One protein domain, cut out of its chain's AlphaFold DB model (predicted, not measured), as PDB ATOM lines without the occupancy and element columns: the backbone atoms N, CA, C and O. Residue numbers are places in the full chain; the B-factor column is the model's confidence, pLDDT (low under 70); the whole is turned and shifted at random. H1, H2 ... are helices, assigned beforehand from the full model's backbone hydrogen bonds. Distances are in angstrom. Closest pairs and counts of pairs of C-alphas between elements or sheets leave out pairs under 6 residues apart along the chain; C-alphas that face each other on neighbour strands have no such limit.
ATOM      1  N   LEU A 662      43.949 -42.623 -53.407       75.38
ATOM      2  CA  LEU A 662      42.567 -42.726 -53.846       75.38
ATOM      3  C   LEU A 662      42.333 -43.939 -54.768       75.38
ATOM      4  O   LEU A 662      41.354 -44.652 -54.585       75.38
ATOM      5  N   GLU A 663      43.224 -44.213 -55.725       78.94
ATOM      6  CA  GLU A 663      43.131 -45.379 -56.619       78.94
ATOM      7  C   GLU A 663      43.250 -46.701 -55.851       78.94
ATOM      8  O   GLU A 663      42.453 -47.612 -56.075       78.94
ATOM      9  N   ALA A 664      44.198 -46.795 -54.913       75.88
ATOM     10  CA  ALA A 664      44.349 -47.950 -54.030       75.88
ATOM     11  C   ALA A 664      43.052 -48.245 -53.256       75.88
ATOM     12  O   ALA A 664      42.561 -49.374 -53.239       75.88
ATOM     13  N   TYR A 665      42.459 -47.204 -52.669       73.94
ATOM     14  CA  TYR A 665      41.216 -47.303 -51.908       73.94
ATOM     15  C   TYR A 665      40.008 -47.677 -52.782       73.94
ATOM     16  O   TYR A 665      39.262 -48.599 -52.446       73.94
ATOM     17  N   LEU A 666      39.849 -47.024 -53.940       77.69
ATOM     18  CA  LEU A 666      38.795 -47.334 -54.914       77.69
ATOM     19  C   LEU A 666      38.916 -48.763 -55.467       77.69
ATOM     20  O   LEU A 666      37.900 -49.419 -55.682       77.69
ATOM     21  N   ARG A 667      40.140 -49.272 -55.669       77.00
ATOM     22  CA  ARG A 667      40.383 -50.650 -56.132       77.00
ATOM     23  C   ARG A 667      39.985 -51.694 -55.088       77.00
ATOM     24  O   ARG A 667      39.487 -52.751 -55.470       77.00
ATOM     25  N   CYS A 668      40.206 -51.426 -53.803       78.12
ATOM     26  CA  CYS A 668      39.955 -52.400 -52.740       78.12
ATOM     27  C   CYS A 668      38.525 -52.380 -52.181       78.12
ATOM     28  O   CYS A 668      38.136 -53.353 -51.539       78.12
ATOM     29  N   GLY A 669      37.740 -51.318 -52.407       74.62
ATOM     30  CA  GLY A 669      36.314 -51.269 -52.042       74.62
ATOM     31  C   GLY A 669      36.021 -51.338 -50.534       74.62
ATOM     32  O   GLY A 669      34.865 -51.456 -50.132       74.62
ATOM     33  N   ARG A 670      37.056 -51.256 -49.692       78.06
ATOM     34  CA  ARG A 670      37.000 -51.345 -48.229       78.06
ATOM     35  C   ARG A 670      38.034 -50.421 -47.593       78.06
ATOM     36  O   ARG A 670      38.976 -49.990 -48.256       78.06
ATOM     37  N   THR A 671      37.898 -50.166 -46.294       71.94
ATOM     38  CA  THR A 671      38.962 -49.547 -45.492       71.94
ATOM     39  C   THR A 671      40.229 -50.393 -45.572       71.94
ATOM     40  O   THR A 671      40.227 -51.550 -45.149       71.94
ATOM     41  N   LEU A 672      41.291 -49.817 -46.132       71.50
ATOM     42  CA  LEU A 672      42.619 -50.415 -46.151       71.50
ATOM     43  C   LEU A 672      43.220 -50.345 -44.747       71.50
ATOM     44  O   LEU A 672      43.226 -49.269 -44.145       71.50
ATOM     45  N   SER A 673      43.756 -51.466 -44.268       79.81
ATOM     46  CA  SER A 673      44.680 -51.454 -43.132       79.81
ATOM     47  C   SER A 673      45.975 -50.731 -43.513       79.81
ATOM     48  O   SER A 673      46.356 -50.710 -44.688       79.81
ATOM     49  N   GLY A 674      46.705 -50.177 -42.542       73.62
ATOM     50  CA  GLY A 674      47.945 -49.438 -42.802       73.62
ATOM     51  C   GLY A 674      48.992 -50.234 -43.595       73.62
ATOM     52  O   GLY A 674      49.706 -49.662 -44.416       73.62
ATOM     53  N   ALA A 675      49.031 -51.560 -43.423       76.44
ATOM     54  CA  ALA A 675      49.907 -52.453 -44.183       76.44
ATOM     55  C   ALA A 675      49.475 -52.617 -45.654       76.44
ATOM     56  O   ALA A 675      50.322 -52.596 -46.545       76.44
ATOM     57  N   GLU A 676      48.173 -52.750 -45.929       77.06
ATOM     58  CA  GLU A 676      47.652 -52.791 -47.305       77.06
ATOM     59  C   GLU A 676      47.807 -51.433 -48.001       77.06
ATOM     60  O   GLU A 676      48.093 -51.375 -49.196       77.06
ATOM     61  N   PHE A 677      47.657 -50.338 -47.250       69.44
ATOM     62  CA  PHE A 677      47.829 -48.984 -47.758       69.44
ATOM     63  C   PHE A 677      49.290 -48.683 -48.126       69.44
ATOM     64  O   PHE A 677      49.541 -48.224 -49.236       69.44
ATOM     65  N   GLU A 678      50.260 -49.012 -47.264       76.81
ATOM     66  CA  GLU A 678      51.694 -48.874 -47.580       76.81
ATOM     67  C   GLU A 678      52.128 -49.798 -48.733       76.81
ATOM     68  O   GLU A 678      52.970 -49.418 -49.542       76.81
ATOM     69  N   ALA A 679      51.537 -50.993 -48.854       76.94
ATOM     70  CA  ALA A 679      51.795 -51.885 -49.985       76.94
ATOM     71  C   ALA A 679      51.261 -51.324 -51.318       76.94
ATOM     72  O   ALA A 679      51.860 -51.562 -52.367       76.94
ATOM     73  N   ALA A 680      50.146 -50.586 -51.287       66.75
ATOM     74  CA  ALA A 680      49.545 -49.982 -52.472       66.75
ATOM     75  C   ALA A 680      50.150 -48.612 -52.834       66.75
ATOM     76  O   ALA A 680      50.254 -48.290 -54.018       66.75
ATOM     77  N   VAL A 681      50.578 -47.829 -51.836       69.25
ATOM     78  CA  VAL A 681      51.255 -46.531 -51.999       69.25
ATOM     79  C   VAL A 681      52.491 -46.463 -51.088       69.25
ATOM     80  O   VAL A 681      52.425 -45.914 -49.983       69.25
ATOM     81  N   PRO A 682      53.639 -47.002 -51.539       70.62
ATOM     82  CA  PRO A 682      54.864 -47.034 -50.744       70.62
ATOM     83  C   PRO A 682      55.313 -45.638 -50.292       70.62
ATOM     84  O   PRO A 682      55.474 -44.728 -51.106       70.62
ATOM     85  N   GLY A 683      55.551 -45.480 -48.991       66.44
ATOM     86  CA  GLY A 683      55.946 -44.230 -48.344       66.44
ATOM     87  C   GLY A 683      54.795 -43.379 -47.802       66.44
ATOM     88  O   GLY A 683      55.070 -42.437 -47.058       66.44
ATOM     89  N   ALA A 684      53.530 -43.685 -48.111       59.50
ATOM     90  CA  ALA A 684      52.400 -42.863 -47.671       59.50
ATOM     91  C   ALA A 684      52.040 -43.069 -46.187       59.50
ATOM     92  O   ALA A 684      51.680 -42.104 -45.512       59.50
ATOM     93  N   SER A 685      52.220 -44.275 -45.630       53.78
ATOM     94  CA  SER A 685      51.965 -44.531 -44.198       53.78
ATOM     95  C   SER A 685      52.939 -43.809 -43.255       53.78
ATOM     96  O   SER A 685      52.693 -43.707 -42.056       53.78
ATOM     97  N   ARG A 686      54.043 -43.264 -43.786       57.62
ATOM     98  CA  ARG A 686      55.034 -42.490 -43.019       57.62
ATOM     99  C   ARG A 686      54.597 -41.054 -42.724       57.62
ATOM    100  O   ARG A 686      55.282 -40.370 -41.968       57.62
ATOM    101  N   LEU A 687      53.522 -40.581 -43.357       53.47
ATOM    102  CA  LEU A 687      53.102 -39.180 -43.307       53.47
ATOM    103  C   LEU A 687      51.956 -38.917 -42.323       53.47
ATOM    104  O   LEU A 687      51.860 -37.804 -41.826       53.47
ATOM    105  N   SER A 688      51.114 -39.907 -42.023       58.75
ATOM    106  CA  SER A 688      49.912 -39.759 -41.187       58.75
ATOM    107  C   SER A 688      49.526 -41.085 -40.538       58.75
ATOM    108  O   SER A 688      49.760 -42.137 -41.133       58.75
ATOM    109  N   SER A 689      48.866 -41.057 -39.378       71.75
ATOM    110  CA  SER A 689      48.304 -42.284 -38.809       71.75
ATOM    111  C   SER A 689      47.126 -42.807 -39.648       71.75
ATOM    112  O   SER A 689      46.427 -42.047 -40.322       71.75
ATOM    113  N   GLU A 690      46.891 -44.121 -39.603       72.12
ATOM    114  CA  GLU A 690      45.794 -44.786 -40.324       72.12
ATOM    115  C   GLU A 690      44.408 -44.118 -40.136       72.12
ATOM    116  O   GLU A 690      43.760 -43.841 -41.151       72.12
ATOM    117  N   PRO A 691      43.939 -43.783 -38.910       76.38
ATOM    118  CA  PRO A 691      42.631 -43.148 -38.733       76.38
ATOM    119  C   PRO A 691      42.571 -41.710 -39.273       76.38
ATOM    120  O   PRO A 691      41.516 -41.287 -39.744       76.38
ATOM    121  N   GLU A 692      43.677 -40.958 -39.242       76.44
ATOM    122  CA  GLU A 692      43.734 -39.608 -39.820       76.44
ATOM    123  C   GLU A 692      43.588 -39.672 -41.339       76.44
ATOM    124  O   GLU A 692      42.754 -38.968 -41.907       76.44
ATOM    125  N   LEU A 693      44.325 -40.570 -41.999       77.62
ATOM    126  CA  LEU A 693      44.230 -40.748 -43.445       77.62
ATOM    127  C   LEU A 693      42.837 -41.231 -43.874       77.62
ATOM    128  O   LEU A 693      42.300 -40.746 -44.869       77.62
ATOM    129  N   GLN A 694      42.212 -42.133 -43.111       77.94
ATOM    130  CA  GLN A 694      40.832 -42.560 -43.360       77.94
ATOM    131  C   GLN A 694      39.830 -41.401 -43.193       77.94
ATOM    132  O   GLN A 694      38.924 -41.262 -44.018       77.94
ATOM    133  N   ALA A 695      40.004 -40.529 -42.194       80.31
ATOM    134  CA  ALA A 695      39.166 -39.342 -42.006       80.31
ATOM    135  C   ALA A 695      39.355 -38.296 -43.125       80.31
ATOM    136  O   ALA A 695      38.377 -37.722 -43.606       80.31
ATOM    137  N   GLU A 696      40.592 -38.078 -43.580       81.19
ATOM    138  CA  GLU A 696      40.922 -37.200 -44.713       81.19
ATOM    139  C   GLU A 696      40.338 -37.707 -46.029       81.19
ATOM    140  O   GLU A 696      39.769 -36.943 -46.811       81.19
ATOM    141  N   LEU A 697      40.441 -39.012 -46.262       82.56
ATOM    142  CA  LEU A 697      39.894 -39.685 -47.427       82.56
ATOM    143  C   LEU A 697      38.362 -39.636 -47.423       82.56
ATOM    144  O   LEU A 697      37.771 -39.266 -48.433       82.56
ATOM    145  N   ALA A 698      37.715 -39.888 -46.280       78.19
ATOM    146  CA  ALA A 698      36.272 -39.716 -46.120       78.19
ATOM    147  C   ALA A 698      35.829 -38.262 -46.369       78.19
ATOM    148  O   ALA A 698      34.840 -38.030 -47.070       78.19
ATOM    149  N   ALA A 699      36.579 -37.275 -45.866       81.19
ATOM    150  CA  ALA A 699      36.325 -35.866 -46.149       81.19
ATOM    151  C   ALA A 699      36.474 -35.557 -47.649       81.19
ATOM    152  O   ALA A 699      35.584 -34.940 -48.229       81.19
ATOM    153  N   CYS A 700      37.547 -36.027 -48.291       83.31
ATOM    154  CA  CYS A 700      37.802 -35.870 -49.725       83.31
ATOM    155  C   CYS A 700      36.675 -36.480 -50.580       83.31
ATOM    156  O   CYS A 700      36.151 -35.814 -51.471       83.31
ATOM    157  N   LEU A 701      36.227 -37.700 -50.265       83.50
ATOM    158  CA  LEU A 701      35.128 -38.385 -50.959       83.50
ATOM    159  C   LEU A 701      33.803 -37.618 -50.823       83.50
ATOM    160  O   LEU A 701      33.154 -37.332 -51.831       83.50
ATOM    161  N   ALA A 702      33.445 -37.196 -49.604       79.25
ATOM    162  CA  ALA A 702      32.257 -36.378 -49.355       79.25
ATOM    163  C   ALA A 702      32.311 -35.031 -50.109       79.25
ATOM    164  O   ALA A 702      31.306 -34.571 -50.666       79.25
ATOM    165  N   LEU A 703      33.501 -34.424 -50.176       83.50
ATOM    166  CA  LEU A 703      33.767 -33.159 -50.863       83.50
ATOM    167  C   LEU A 703      33.781 -33.276 -52.387       83.50
ATOM    168  O   LEU A 703      33.415 -32.327 -53.081       83.50
ATOM    169  N   HIS A 704      34.101 -34.451 -52.910       83.31
ATOM    170  CA  HIS A 704      33.949 -34.779 -54.321       83.31
ATOM    171  C   HIS A 704      32.575 -35.374 -54.673       83.31
ATOM    172  O   HIS A 704      32.345 -35.672 -55.840       83.31
ATOM    173  N   GLN A 705      31.647 -35.479 -53.705       82.88
ATOM    174  CA  GLN A 705      30.303 -36.047 -53.903       82.88
ATOM    175  C   GLN A 705      30.331 -37.483 -54.456       82.88
ATOM    176  O   GLN A 705      29.392 -37.936 -55.106       82.88
ATOM    177  N   LEU A 706      31.414 -38.212 -54.178       78.12
ATOM    178  CA  LEU A 706      31.537 -39.610 -54.565       78.12
ATOM    179  C   LEU A 706      30.595 -40.446 -53.680       78.12
ATOM    180  O   LEU A 706      30.549 -40.192 -52.469       78.12
ATOM    181  N   PRO A 707      29.828 -41.402 -54.245       74.56
ATOM    182  CA  PRO A 707      28.901 -42.200 -53.451       74.56
ATOM    183  C   PRO A 707      29.649 -43.000 -52.373       74.56
ATOM    184  O   PRO A 707      30.857 -43.238 -52.513       74.56
TER     185      PRO A 707
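What this domain is: This is residues 662 to 707 of the 777 residues of the protein "APC1_C domain-containing protein" of Tetrabaena socialis (UniProt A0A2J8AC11). One longer helix, H3, runs along one side of this small domain, and two short helices, H1 and H2, make the other side, set nearly at right angles to each other. The assembly is loose in its contacts: H3 touches neither short helix and is only near both, with the start of H2 by its first residue and the start of H1 by Leu 697, farther along it. The loop of residues 681 to 689 leads from H2 over to the beginning of H3. The printed part has 46 residues with three named helices, in the order H1, H2, H3 along the chain, and no named strand; the class is all helix. By its radius of gyration of the C-alphas, 10.3 A, the whole is compact, and the C-alphas span 27 by 19 by 13 A along the three main axes.

How they stand to each other: The longest helix is H3, residues 690 to 703. It is close to H2, residues 674 to 680, but not clearly touching; the closest C-alphas are those of Gly 674 and Glu 690, 5.7 A apart. These two helices run the same way at a steep tilt of 62 degrees, with centres 15.7 A apart. H3 is also close to H1, residues 662 to 668, but not clearly touching, and the closest C-alphas are those of Leu 662 and Leu 697, 7.6 A apart. The lines of H1 and H3 are about perpendicular, at 76 degrees. H1 and H2 only just touch, with 3 pairs of C-alphas within 8 A, the closest being those of Ala 664 and Ala 680 at 5.8 A. Their lines are about perpendicular, at 78 degrees. In H1, H2 and H3 every O i to N i+4 pair of the backbone is within hydrogen-bond range.

Where its parts are: H3 has 14 residues and measures 19.8 A from C-alpha 690 at (45.794, -44.786, -40.324) to C-alpha 703 at (33.767, -33.159, -50.863). H1 and H2 have 7 residues each. H1 begins at C-alpha 662, at (42.567, -42.726, -53.846), and H2 begins at C-alpha 674, at (47.945, -49.438, -42.802).

The domain as a whole: The two C-alphas farthest apart are those of Arg 686 and Pro 707, at 28.1 A. The C-alphas of Leu 662 and Pro 707, the first and last printed residues, are 13.7 A apart. The printed part has no cut. The link from H1 to H2, of 5 residues, is tight; that from H2 to H3, of 9 residues, is short. The mean pLDDT of the printed part is 74.4, and it is under 70 at residue 677, residues 680 to 681 and residues 683 to 688.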